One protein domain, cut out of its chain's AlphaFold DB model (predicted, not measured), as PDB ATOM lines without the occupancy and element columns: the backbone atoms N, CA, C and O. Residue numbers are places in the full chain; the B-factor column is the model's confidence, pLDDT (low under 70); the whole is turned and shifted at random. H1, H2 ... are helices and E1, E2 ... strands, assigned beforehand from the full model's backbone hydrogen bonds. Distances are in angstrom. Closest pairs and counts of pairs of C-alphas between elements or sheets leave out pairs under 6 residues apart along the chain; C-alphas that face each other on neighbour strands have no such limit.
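This is residues 10 to 91 of the 93 residues of an uncharacterized protein of Thermus tengchongensis (UniProt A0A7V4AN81). A strongly twisted four-stranded sheet has its one named helix, H1, lying lengthwise over one face, and a smaller three-stranded sheet stands off beside its edge strand E7, with E3 the strand nearest to it. The printed part has 82 residues, with the named elements E1, E2, E3, E4, E5, H1, E6 and E7 in this order. The larger sheet runs E5, E4, E6, E7 and is antiparallel throughout; the smaller runs E2, E1, E3 and is mixed. The class is mostly strand. The whole is compact, with a radius of gyration of the C-alphas of 12.0 A and spans of 34 by 30 by 17 A.

E1 holds residues 10 to 13, beginning at C-alpha 10 (158.191, 146.513, 180.962). E2 holds residues 16 to 21, 14.8 A long, and E3 residues 28 to 31. E4, residues 39 to 44, measures 16.9 A, and E5, residues 47 to 52, 15.6 A. H1, residues 55 to 64, is 14.4 A long and begins at C-alpha 55 (153.079, 136.209, 180.390). E6, residues 70 to 76, measures 19.0 A. E7, residues 82 to 90, measures 20.3 A and ends at C-alpha 90 (141.991, 151.375, 186.344).

E2 and E1 form an antiparallel hairpin, with N 11 and O 19 at 2.8 A. E1 and E3 are parallel at 6 degrees, with N 12 and O 30 at 2.9 A. The closest C-alphas of E3 and E7 are those of Val 28 and Leu 88, 7.1 A apart. In the larger sheet, E4 and E5 form a hairpin, with N 42 and O 50 at 3.0 A. E4 and E6 are antiparallel at 161 degrees, with N 74 and O 41 at 2.8 A. E6 and E7 form a hairpin, with N 73 and O 86 at 2.8 A. H1 is on this sheet at a height of 8.0 A, giving two layers, a helix on one face of a sheet. It runs along the strands, at 7 degrees to E4 on the local plane; 8 of its C-alphas fall on E4 and 2 on E6. The closest C-alphas of H1 and E4 are those of Ala 58 and Phe 40, 6.1 A apart. E5, H1 and E6 form a split strand-helix-strand unit, two strands running the same way with E4 between them, and its crossover is right-handed. In H1 every O i to N i+4 pair is within hydrogen-bond range. H1 is apart from E1, E2 and E3.

The two C-alphas farthest apart are those of Asp 14 and Pro 67, at 34.3 A. The printed part has no cut, and no link between named elements is long. The mean pLDDT of the printed part is 95.7, and no printed residue is under 70.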
ATOM      1  N   VAL A  10     156.763 146.754 181.176       98.00
ATOM      2  CA  VAL A  10     158.191 146.513 180.962       98.00
ATOM      3  C   VAL A  10     158.588 145.336 181.832       98.00
ATOM      4  O   VAL A  10     158.317 145.351 183.029       98.00
ATOM      5  N   VAL A  11     159.202 144.326 181.232       97.75
ATOM      6  CA  VAL A  11     159.678 143.129 181.923       97.75
ATOM      7  C   VAL A  11     161.186 143.198 182.022       97.75
ATOM      8  O   VAL A  11     161.860 143.389 181.006       97.75
ATOM      9  N   VAL A  12     161.685 143.056 183.242       97.44
ATOM     10  CA  VAL A  12     163.105 142.974 183.557       97.44
ATOM     11  C   VAL A  12     163.415 141.549 183.990       97.44
ATOM     12  O   VAL A  12     162.677 140.977 184.792       97.44
ATOM     13  N   GLN A  13     164.465 140.989 183.401       95.81
ATOM     14  CA  GLN A  13     164.983 139.662 183.699       95.81
ATOM     15  C   GLN A  13     166.492 139.666 183.450       95.81
ATOM     16  O   GLN A  13     166.962 140.287 182.491       95.81
ATOM     17  N   ASP A  14     167.244 139.005 184.324       96.00
ATOM     18  CA  ASP A  14     168.705 138.980 184.324       96.00
ATOM     19  C   ASP A  14     169.322 140.396 184.307       96.00
ATOM     20  O   ASP A  14     170.327 140.668 183.643       96.00
ATOM     21  N   GLY A  15     168.691 141.341 185.015       94.19
ATOM     22  CA  GLY A  15     169.122 142.738 185.109       94.19
ATOM     23  C   GLY A  15     168.946 143.567 183.829       94.19
ATOM     24  O   GLY A  15     169.450 144.692 183.756       94.19
ATOM     25  N   ALA A  16     168.239 143.053 182.818       97.00
ATOM     26  CA  ALA A  16     168.002 143.730 181.545       97.00
ATOM     27  C   ALA A  16     166.516 143.747 181.163       97.00
ATOM     28  O   ALA A  16     165.718 142.935 181.621       97.00
ATOM     29  N   VAL A  17     166.123 144.676 180.283       97.12
ATOM     30  CA  VAL A  17     164.763 144.681 179.726       97.12
ATOM     31  C   VAL A  17     164.626 143.523 178.738       97.12
ATOM     32  O   VAL A  17     165.173 143.581 177.638       97.12
ATOM     33  N   ALA A  18     163.864 142.501 179.118       96.12
ATOM     34  CA  ALA A  18     163.585 141.336 178.283       96.12
ATOM     35  C   ALA A  18     162.428 141.592 177.304       96.12
ATOM     36  O   ALA A  18     162.435 141.117 176.169       96.12
ATOM     37  N   MET A  19     161.428 142.371 177.726       95.94
ATOM     38  CA  MET A  19     160.253 142.695 176.916       95.94
ATOM     39  C   MET A  19     159.688 144.067 177.288       95.94
ATOM     40  O   MET A  19     159.654 144.451 178.455       95.94
ATOM     41  N   ALA A  20     159.156 144.782 176.296       95.88
ATOM     42  CA  ALA A  20     158.328 145.960 176.514       95.88
ATOM     43  C   ALA A  20     157.053 145.882 175.664       95.88
ATOM     44  O   ALA A  20     157.115 145.726 174.445       95.88
ATOM     45  N   ARG A  21     155.891 146.024 176.306       96.12
ATOM     46  CA  ARG A  21     154.579 146.093 175.654       96.12
ATOM     47  C   ARG A  21     154.035 147.523 175.744       96.12
ATOM     48  O   ARG A  21     153.953 148.069 176.849       96.12
ATOM     49  N   PRO A  22     153.658 148.145 174.612       95.12
ATOM     50  CA  PRO A  22     153.139 149.507 174.613       95.12
ATOM     51  C   PRO A  22     151.773 149.585 175.305       95.12
ATOM     52  O   PRO A  22     151.025 148.611 175.348       95.12
ATOM     53  N   GLY A  23     151.432 150.768 175.812       93.94
ATOM     54  CA  GLY A  23     150.174 151.032 176.509       93.94
ATOM     55  C   GLY A  23     149.970 152.524 176.764       93.94
ATOM     56  O   GLY A  23     150.664 153.358 176.180       93.94
ATOM     57  N   VAL A  24     149.032 152.876 177.644       92.25
ATOM     58  CA  VAL A  24     148.728 154.272 178.005       92.25
ATOM     59  C   VAL A  24     148.839 154.487 179.514       92.25
ATOM     60  O   VAL A  24     148.318 153.705 180.304       92.25
ATOM     61  N   GLY A  25     149.485 155.582 179.916       91.75
ATOM     62  CA  GLY A  25     149.693 155.951 181.319       91.75
ATOM     63  C   GLY A  25     151.093 155.600 181.825       91.75
ATOM     64  O   GLY A  25     152.006 155.359 181.039       91.75
ATOM     65  N   LEU A  26     151.269 155.594 183.150       93.88
ATOM     66  CA  LEU A  26     152.558 155.270 183.771       93.88
ATOM     67  C   LEU A  26     152.906 153.792 183.552       93.88
ATOM     68  O   LEU A  26     152.033 152.950 183.781       93.88
ATOM     69  N   PRO A  27     154.149 153.444 183.189       96.06
ATOM     70  CA  PRO A  27     154.541 152.057 182.981       96.06
ATOM     71  C   PRO A  27     154.414 151.226 184.264       96.06
ATOM     72  O   PRO A  27     154.489 151.739 185.384       96.06
ATOM     73  N   VAL A  28     154.185 149.932 184.083       97.69
ATOM     74  CA  VAL A  28     154.262 148.889 185.102       97.69
ATOM     75  C   VAL A  28     155.534 148.103 184.831       97.69
ATOM     76  O   VAL A  28     155.681 147.534 183.752       97.69
ATOM     77  N   VAL A  29     156.438 148.078 185.806       97.25
ATOM     78  CA  VAL A  29     157.647 147.256 185.742       97.25
ATOM     79  C   VAL A  29     157.367 145.923 186.431       97.25
ATOM     80  O   VAL A  29     156.881 145.888 187.568       97.25
ATOM     81  N   LEU A  30     157.616 144.842 185.701       97.50
ATOM     82  CA  LEU A  30     157.620 143.469 186.187       97.50
ATOM     83  C   LEU A  30     159.082 143.045 186.282       97.50
ATOM     84  O   LEU A  30     159.693 142.719 185.270       97.50
ATOM     85  N   ASP A  31     159.638 143.131 187.482       96.69
ATOM     86  CA  ASP A  31     160.982 142.649 187.771       96.69
ATOM     87  C   ASP A  31     160.881 141.179 188.195       96.69
ATOM     88  O   ASP A  31     160.376 140.879 189.283       96.69
ATOM     89  N   LEU A  32     161.258 140.279 187.284       95.44
ATOM     90  CA  LEU A  32     161.203 138.834 187.504       95.44
ATOM     91  C   LEU A  32     162.428 138.313 188.266       95.44
ATOM     92  O   LEU A  32     162.389 137.184 188.746       95.44
ATOM     93  N   ASP A  33     163.467 139.136 188.434       95.00
ATOM     94  CA  ASP A  33     164.609 138.812 189.289       95.00
ATOM     95  C   ASP A  33     164.232 139.017 190.765       95.00
ATOM     96  O   ASP A  33     164.593 138.221 191.631       95.00
ATOM     97  N   GLU A  34     163.449 140.064 191.058       95.06
ATOM     98  CA  GLU A  34     162.889 140.314 192.392       95.06
ATOM     99  C   GLU A  34     161.709 139.377 192.713       95.06
ATOM    100  O   GLU A  34     161.561 138.915 193.846       95.06
ATOM    101  N   HIS A  35     160.859 139.094 191.719       94.00
ATOM    102  CA  HIS A  35     159.665 138.260 191.869       94.00
ATOM    103  C   HIS A  35     159.654 137.137 190.819       94.00
ATOM    104  O   HIS A  35     158.965 137.271 189.800       94.00
ATOM    105  N   PRO A  36     160.373 136.024 191.058       93.38
ATOM    106  CA  PRO A  36     160.460 134.912 190.115       93.38
ATOM    107  C   PRO A  36     159.123 134.165 190.057       93.38
ATOM    108  O   PRO A  36     158.841 133.282 190.863       93.38
ATOM    109  N   ALA A  37     158.258 134.587 189.138       95.38
ATOM    110  CA  ALA A  37     156.917 134.047 188.976       95.38
ATOM    111  C   ALA A  37     156.922 132.829 188.046       95.38
ATOM    112  O   ALA A  37     157.424 132.910 186.928       95.38
ATOM    113  N   ASP A  38     156.281 131.746 188.479       95.25
ATOM    114  CA  ASP A  38     156.044 130.552 187.662       95.25
ATOM    115  C   ASP A  38     154.814 130.728 186.765       95.25
ATOM    116  O   ASP A  38     154.713 130.157 185.681       95.25
ATOM    117  N   ARG A  39     153.828 131.495 187.248       97.31
ATOM    118  CA  ARG A  39     152.542 131.709 186.578       97.31
ATOM    119  C   ARG A  39     152.045 133.136 186.755       97.31
ATOM    120  O   ARG A  39     152.387 133.842 187.701       97.31
ATOM    121  N   PHE A  40     151.150 133.531 185.865       97.94
ATOM    122  CA  PHE A  40     150.551 134.853 185.796       97.94
ATOM    123  C   PHE A  40     149.031 134.727 185.794       97.94
ATOM    124  O   PHE A  40     148.461 134.112 184.892       97.94
ATOM    125  N   ALA A  41     148.367 135.312 186.791       97.88
ATOM    126  CA  ALA A  41     146.908 135.319 186.886       97.88
ATOM    127  C   ALA A  41     146.324 136.697 186.590       97.88
ATOM    128  O   ALA A  41     146.900 137.725 186.952       97.88
ATOM    129  N   VAL A  42     145.153 136.731 185.956       98.38
ATOM    130  CA  VAL A  42     144.464 137.982 185.625       98.38
ATOM    131  C   VAL A  42     143.176 138.091 186.419       98.38
ATOM    132  O   VAL A  42     142.314 137.218 186.349       98.38
ATOM    133  N   LYS A  43     143.001 139.215 187.117       98.06
ATOM    134  CA  LYS A  43     141.750 139.534 187.816       98.06
ATOM    135  C   LYS A  43     141.118 140.800 187.270       98.06
ATOM    136  O   LYS A  43     141.792 141.824 187.141       98.06
ATOM    137  N   ALA A  44     139.816 140.757 187.011       97.56
ATOM    138  CA  ALA A  44     139.039 141.899 186.543       97.56
ATOM    139  C   ALA A  44     137.826 142.146 187.443       97.56
ATOM    140  O   ALA A  44     136.956 141.285 187.565       97.56
ATOM    141  N   ASP A  45     137.759 143.330 188.057       95.69
ATOM    142  CA  ASP A  45     136.728 143.686 189.047       95.69
ATOM    143  C   ASP A  45     136.505 142.566 190.089       95.69
ATOM    144  O   ASP A  45     135.386 142.108 190.305       95.69
ATOM    145  N   ASP A  46     137.609 142.087 190.672       89.56
ATOM    146  CA  ASP A  46     137.685 141.024 191.690       89.56
ATOM    147  C   ASP A  46     137.277 139.612 191.223       89.56
ATOM    148  O   ASP A  46     137.332 138.664 192.005       89.56
ATOM    149  N   ARG A  47     136.951 139.430 189.937       96.12
ATOM    150  CA  ARG A  47     136.767 138.104 189.329       96.12
ATOM    151  C   ARG A  47     138.076 137.575 188.768       96.12
ATOM    152  O   ARG A  47     138.763 138.287 188.036       96.12
ATOM    153  N   ASP A  48     138.374 136.320 189.078       95.44
ATOM    154  CA  ASP A  48     139.480 135.581 188.480       95.44
ATOM    155  C   ASP A  48     139.135 135.180 187.041       95.44
ATOM    156  O   ASP A  48     138.047 134.660 186.778       95.44
ATOM    157  N   LEU A  49     140.035 135.487 186.109       96.00
ATOM    158  CA  LEU A  49     139.899 135.158 184.692       96.00
ATOM    159  C   LEU A  49     140.776 133.972 184.276       96.00
ATOM    160  O   LEU A  49     140.656 133.517 183.138       96.00
ATOM    161  N   GLY A  50     141.625 133.465 185.172       94.69
ATOM    162  CA  GLY A  50     142.533 132.352 184.927       94.69
ATOM    163  C   GLY A  50     144.002 132.717 185.123       94.69
ATOM    164  O   GLY A  50     144.383 133.891 185.174       94.69
ATOM    165  N   ALA A  51     144.824 131.671 185.212       96.38
ATOM    166  CA  ALA A  51     146.269 131.757 185.357       96.38
ATOM    167  C   ALA A  51     146.980 130.901 184.304       96.38
ATOM    168  O   ALA A  51     146.597 129.750 184.085       96.38
ATOM    169  N   THR A  52     148.048 131.431 183.720       97.62
ATOM    170  CA  THR A  52     148.857 130.781 182.677       97.62
ATOM    171  C   THR A  52     150.347 130.908 183.000       97.62
ATOM    172  O   THR A  52     150.736 131.780 183.772       97.62
ATOM    173  N   GLU A  53     151.169 130.017 182.461       96.75
ATOM    174  CA  GLU A  53     152.637 130.085 182.544       96.75
ATOM    175  C   GLU A  53     153.211 131.115 181.550       96.75
ATOM    176  O   GLU A  53     154.328 131.592 181.724       96.75
ATOM    177  N   ASP A  54     152.435 131.521 180.537       96.44
ATOM    178  CA  ASP A  54     152.868 132.483 179.521       96.44
ATOM    179  C   ASP A  54     152.398 133.911 179.846       96.44
ATOM    180  O   ASP A  54     151.210 134.252 179.789       96.44
ATOM    181  N   LEU A  55     153.353 134.795 180.143       96.69
ATOM    182  CA  LEU A  55     153.079 136.209 180.390       96.69
ATOM    183  C   LEU A  55     152.395 136.896 179.197       96.69
ATOM    184  O   LEU A  55     151.548 137.771 179.399       96.69
ATOM    185  N   ALA A  56     152.734 136.538 177.957       96.00
ATOM    186  CA  ALA A  56     152.116 137.135 176.778       96.00
ATOM    187  C   ALA A  56     150.617 136.807 176.717       96.00
ATOM    188  O   ALA A  56     149.804 137.715 176.512       96.00
ATOM    189  N   GLU A  57     150.251 135.551 176.984       97.38
ATOM    190  CA  GLU A  57     148.860 135.102 177.068       97.38
ATOM    191  C   GLU A  57     148.108 135.809 178.208       97.38
ATOM    192  O   GLU A  57     146.999 136.314 178.003       97.38
ATOM    193  N   ALA A  58     148.721 135.942 179.388       97.94
ATOM    194  CA  ALA A  58     148.121 136.680 180.500       97.94
ATOM    195  C   ALA A  58     147.850 138.152 180.133       97.94
ATOM    196  O   ALA A  58     146.790 138.702 180.443       97.94
ATOM    197  N   LEU A  59     148.769 138.808 179.420       97.12
ATOM    198  CA  LEU A  59     148.573 140.185 178.961       97.12
ATOM    199  C   LEU A  59     147.481 140.295 177.886       97.12
ATOM    200  O   LEU A  59     146.736 141.276 177.872       97.12
ATOM    201  N   GLU A  60     147.332 139.301 177.010       96.38
ATOM    202  CA  GLU A  60     146.203 139.248 176.075       96.38
ATOM    203  C   GLU A  60     144.859 139.081 176.789       96.38
ATOM    204  O   GLU A  60     143.883 139.755 176.441       96.38
ATOM    205  N   LEU A  61     144.803 138.224 177.808       97.06
ATOM    206  CA  LEU A  61     143.620 138.057 178.647       97.06
ATOM    207  C   LEU A  61     143.264 139.370 179.366       97.06
ATOM    208  O   LEU A  61     142.097 139.771 179.387       97.06
ATOM    209  N   ALA A  62     144.268 140.087 179.876       97.31
ATOM    210  CA  ALA A  62     144.094 141.397 180.495       97.31
ATOM    211  C   ALA A  62     143.559 142.459 179.513       97.31
ATOM    212  O   ALA A  62     142.664 143.225 179.874       97.31
ATOM    213  N   GLU A  63     144.039 142.487 178.266       95.88
ATOM    214  CA  GLU A  63     143.522 143.389 177.221       95.88
ATOM    215  C   GLU A  63     142.041 143.108 176.920       95.88
ATOM    216  O   GLU A  63     141.216 144.026 176.853       95.88
ATOM    217  N   ARG A  64     141.656 141.830 176.811       95.50
ATOM    218  CA  ARG A  64     140.249 141.432 176.607       95.50
ATOM    219  C   ARG A  64     139.358 141.840 177.787       95.50
ATOM    220  O   ARG A  64     138.163 142.072 177.598       95.50
ATOM    221  N   ALA A  65     139.933 141.988 178.980       96.06
ATOM    222  CA  ALA A  65     139.240 142.394 180.198       96.06
ATOM    223  C   ALA A  65     139.044 143.917 180.355       96.06
ATOM    224  O   ALA A  65     138.360 144.349 181.282       96.06
ATOM    225  N   LEU A  66     139.547 144.753 179.437       94.56
ATOM    226  CA  LEU A  66     139.404 146.220 179.479       94.56
ATOM    227  C   LEU A  66     137.971 146.797 179.544       94.56
ATOM    228  O   LEU A  66     137.826 147.973 179.914       94.56
ATOM    229  N   PRO A  67     136.882 146.069 179.213       93.06
ATOM    230  CA  PRO A  67     135.534 146.515 179.556       93.06
ATOM    231  C   PRO A  67     135.321 146.751 181.065       93.06
ATOM    232  O   PRO A  67     134.501 147.611 181.409       93.06
ATOM    233  N   ALA A  68     136.082 146.066 181.929       93.62
ATOM    234  CA  ALA A  68     136.058 146.172 183.390       93.62
ATOM    235  C   ALA A  68     136.482 147.557 183.921       93.62
ATOM    236  O   ALA A  68     136.987 148.414 183.188       93.62
ATOM    237  N   ARG A  69     136.270 147.802 185.221       94.50
ATOM    238  CA  ARG A  69     136.721 149.036 185.895       94.50
ATOM    239  C   ARG A  69     138.176 148.943 186.347       94.50
ATOM    240  O   ARG A  69     138.849 149.974 186.394       94.50
ATOM    241  N   ARG A  70     138.656 147.745 186.669       96.25
ATOM    242  CA  ARG A  70     140.025 147.465 187.104       96.25
ATOM    243  C   ARG A  70     140.487 146.114 186.565       96.25
ATOM    244  O   ARG A  70     139.739 145.147 186.641       96.25
ATOM    245  N   VAL A  71     141.730 146.059 186.091       97.94
ATOM    246  CA  VAL A  71     142.414 144.823 185.687       97.94
ATOM    247  C   VAL A  71     143.745 144.734 186.430       97.94
ATOM    248  O   VAL A  71     144.543 145.677 186.389       97.94
ATOM    249  N   ASN A  72     143.969 143.618 187.118       98.19
ATOM    250  CA  ASN A  72     145.211 143.297 187.811       98.19
ATOM    251  C   ASN A  72     145.889 142.091 187.160       98.19
ATOM    252  O   ASN A  72     145.209 141.183 186.684       98.19
ATOM    253  N   LEU A  73     147.213 142.083 187.232       98.25
ATOM    254  CA  LEU A  73     148.064 140.927 187.007       98.25
ATOM    255  C   LEU A  73     148.642 140.494 188.351       98.25
ATOM    256  O   LEU A  73     149.188 141.328 189.078       98.25
ATOM    257  N   GLU A  74     148.517 139.221 188.682       98.06
ATOM    258  CA  GLU A  74     149.159 138.610 189.840       98.06
ATOM    259  C   GLU A  74     150.315 137.741 189.359       98.06
ATOM    260  O   GLU A  74     150.160 136.955 188.426       98.06
ATOM    261  N   LEU A  75     151.472 137.914 189.990       97.94
ATOM    262  CA  LEU A  75     152.645 137.070 189.807       97.94
ATOM    263  C   LEU A  75     152.546 135.965 190.850       97.94
ATOM    264  O   LEU A  75     152.511 136.254 192.050       97.94
ATOM    265  N   LEU A  76     152.450 134.727 190.385       97.56
ATOM    266  CA  LEU A  76     152.296 133.552 191.224       97.56
ATOM    267  C   LEU A  76     153.610 132.775 191.246       97.56
ATOM    268  O   LEU A  76     154.142 132.446 190.190       97.56
ATOM    269  N   GLY A  77     154.117 132.497 192.441       95.31
ATOM    270  CA  GLY A  77     155.251 131.606 192.654       95.31
ATOM    271  C   GLY A  77     154.798 130.176 192.922       95.31
ATOM    272  O   GLY A  77     153.631 129.811 192.711       95.31
ATOM    273  N   GLU A  78     155.716 129.392 193.476       90.12
ATOM    274  CA  GLU A  78     155.493 127.983 193.768       90.12
ATOM    275  C   GLU A  78     154.236 127.779 194.633       90.12
ATOM    276  O   GLU A  78     153.871 128.606 195.484       90.12
ATOM    277  N   ALA A  79     153.530 126.677 194.368       88.12
ATOM    278  CA  ALA A  79     152.265 126.308 195.007       88.12
ATOM    279  C   ALA A  79     151.136 127.360 194.891       88.12
ATOM    280  O   ALA A  79     150.143 127.281 195.617       88.12
ATOM    281  N   GLY A  80     151.245 128.322 193.964       87.38
ATOM    282  CA  GLY A  80     150.226 129.351 193.729       87.38
ATOM    283  C   GLY A  80     150.265 130.510 194.728       87.38
ATOM    284  O   GLY A  80     149.279 131.235 194.869       87.38
ATOM    285  N   SER A  81     151.384 130.688 195.434       94.44
ATOM    286  CA  SER A  81     151.590 131.837 196.317       94.44
ATOM    287  C   SER A  81     151.629 133.144 195.516       94.44
ATOM    288  O   SER A  81     152.300 133.241 194.492       94.44
ATOM    289  N   VAL A  82     150.900 134.174 195.958       96.69
ATOM    290  CA  VAL A  82     150.916 135.486 195.289       96.69
ATOM    291  C   VAL A  82     152.168 136.245 195.720       96.69
ATOM    292  O   VAL A  82     152.246 136.709 196.856       96.69
ATOM    293  N   LEU A  83     153.124 136.400 194.808       97.00
ATOM    294  CA  LEU A  83     154.364 137.147 195.038       97.00
ATOM    295  C   LEU A  83     154.132 138.654 194.914       97.00
ATOM    296  O   LEU A  83     154.630 139.447 195.708       97.00
ATOM    297  N   ALA A  84     153.354 139.060 193.909       96.94
ATOM    298  CA  ALA A  84     153.075 140.460 193.638       96.94
ATOM    299  C   ALA A  84     151.747 140.647 192.906       96.94
ATOM    300  O   ALA A  84     151.320 139.810 192.118       96.94
ATOM    301  N   VAL A  85     151.129 141.811 193.111       97.19
ATOM    302  CA  VAL A  85     149.963 142.259 192.341       97.19
ATOM    303  C   VAL A  85     150.297 143.576 191.654       97.19
ATOM    304  O   VAL A  85     150.847 144.500 192.262       97.19
ATOM    305  N   ARG A  86     149.963 143.680 190.369       97.69
ATOM    306  CA  ARG A  86     150.193 144.864 189.544       97.69
ATOM    307  C   ARG A  86     148.895 145.306 188.892       97.69
ATOM    308  O   ARG A  86     148.217 144.539 188.220       97.69
ATOM    309  N   VAL A  87     148.542 146.573 189.085       97.19
ATOM    310  CA  VAL A  87     147.358 147.163 188.451       97.19
ATOM    311  C   VAL A  87     147.720 147.557 187.024       97.19
ATOM    312  O   VAL A  87     148.447 148.536 186.825       97.19
ATOM    313  N   LEU A  88     147.196 146.815 186.049       97.19
ATOM    314  CA  LEU A  88     147.428 147.059 184.625       97.19
ATOM    315  C   LEU A  88     146.453 148.082 184.046       97.19
ATOM    316  O   LEU A  88     146.793 148.789 183.106       97.19
ATOM    317  N   TYR A  89     145.254 148.198 184.610       96.50
ATOM    318  CA  TYR A  89     144.277 149.200 184.196       96.50
ATOM    319  C   TYR A  89     143.361 149.573 185.356       96.50
ATOM    320  O   TYR A  89     142.927 148.717 186.130       96.50
ATOM    321  N   ARG A  90     143.032 150.862 185.458       93.00
ATOM    322  CA  ARG A  90     141.991 151.375 186.344       93.00
ATOM    323  C   ARG A  90     141.292 152.528 185.647       93.00
ATOM    324  O   ARG A  90     141.942 153.478 185.225       93.00
ATOM    325  N   ARG A  91     139.969 152.456 185.549       87.19
ATOM    326  CA  ARG A  91     139.161 153.560 185.041       87.19
ATOM    327  C   ARG A  91     139.234 154.725 186.031       87.19
ATOM    328  O   ARG A  91     138.850 154.567 187.191       87.19
TER     329      ARG A  91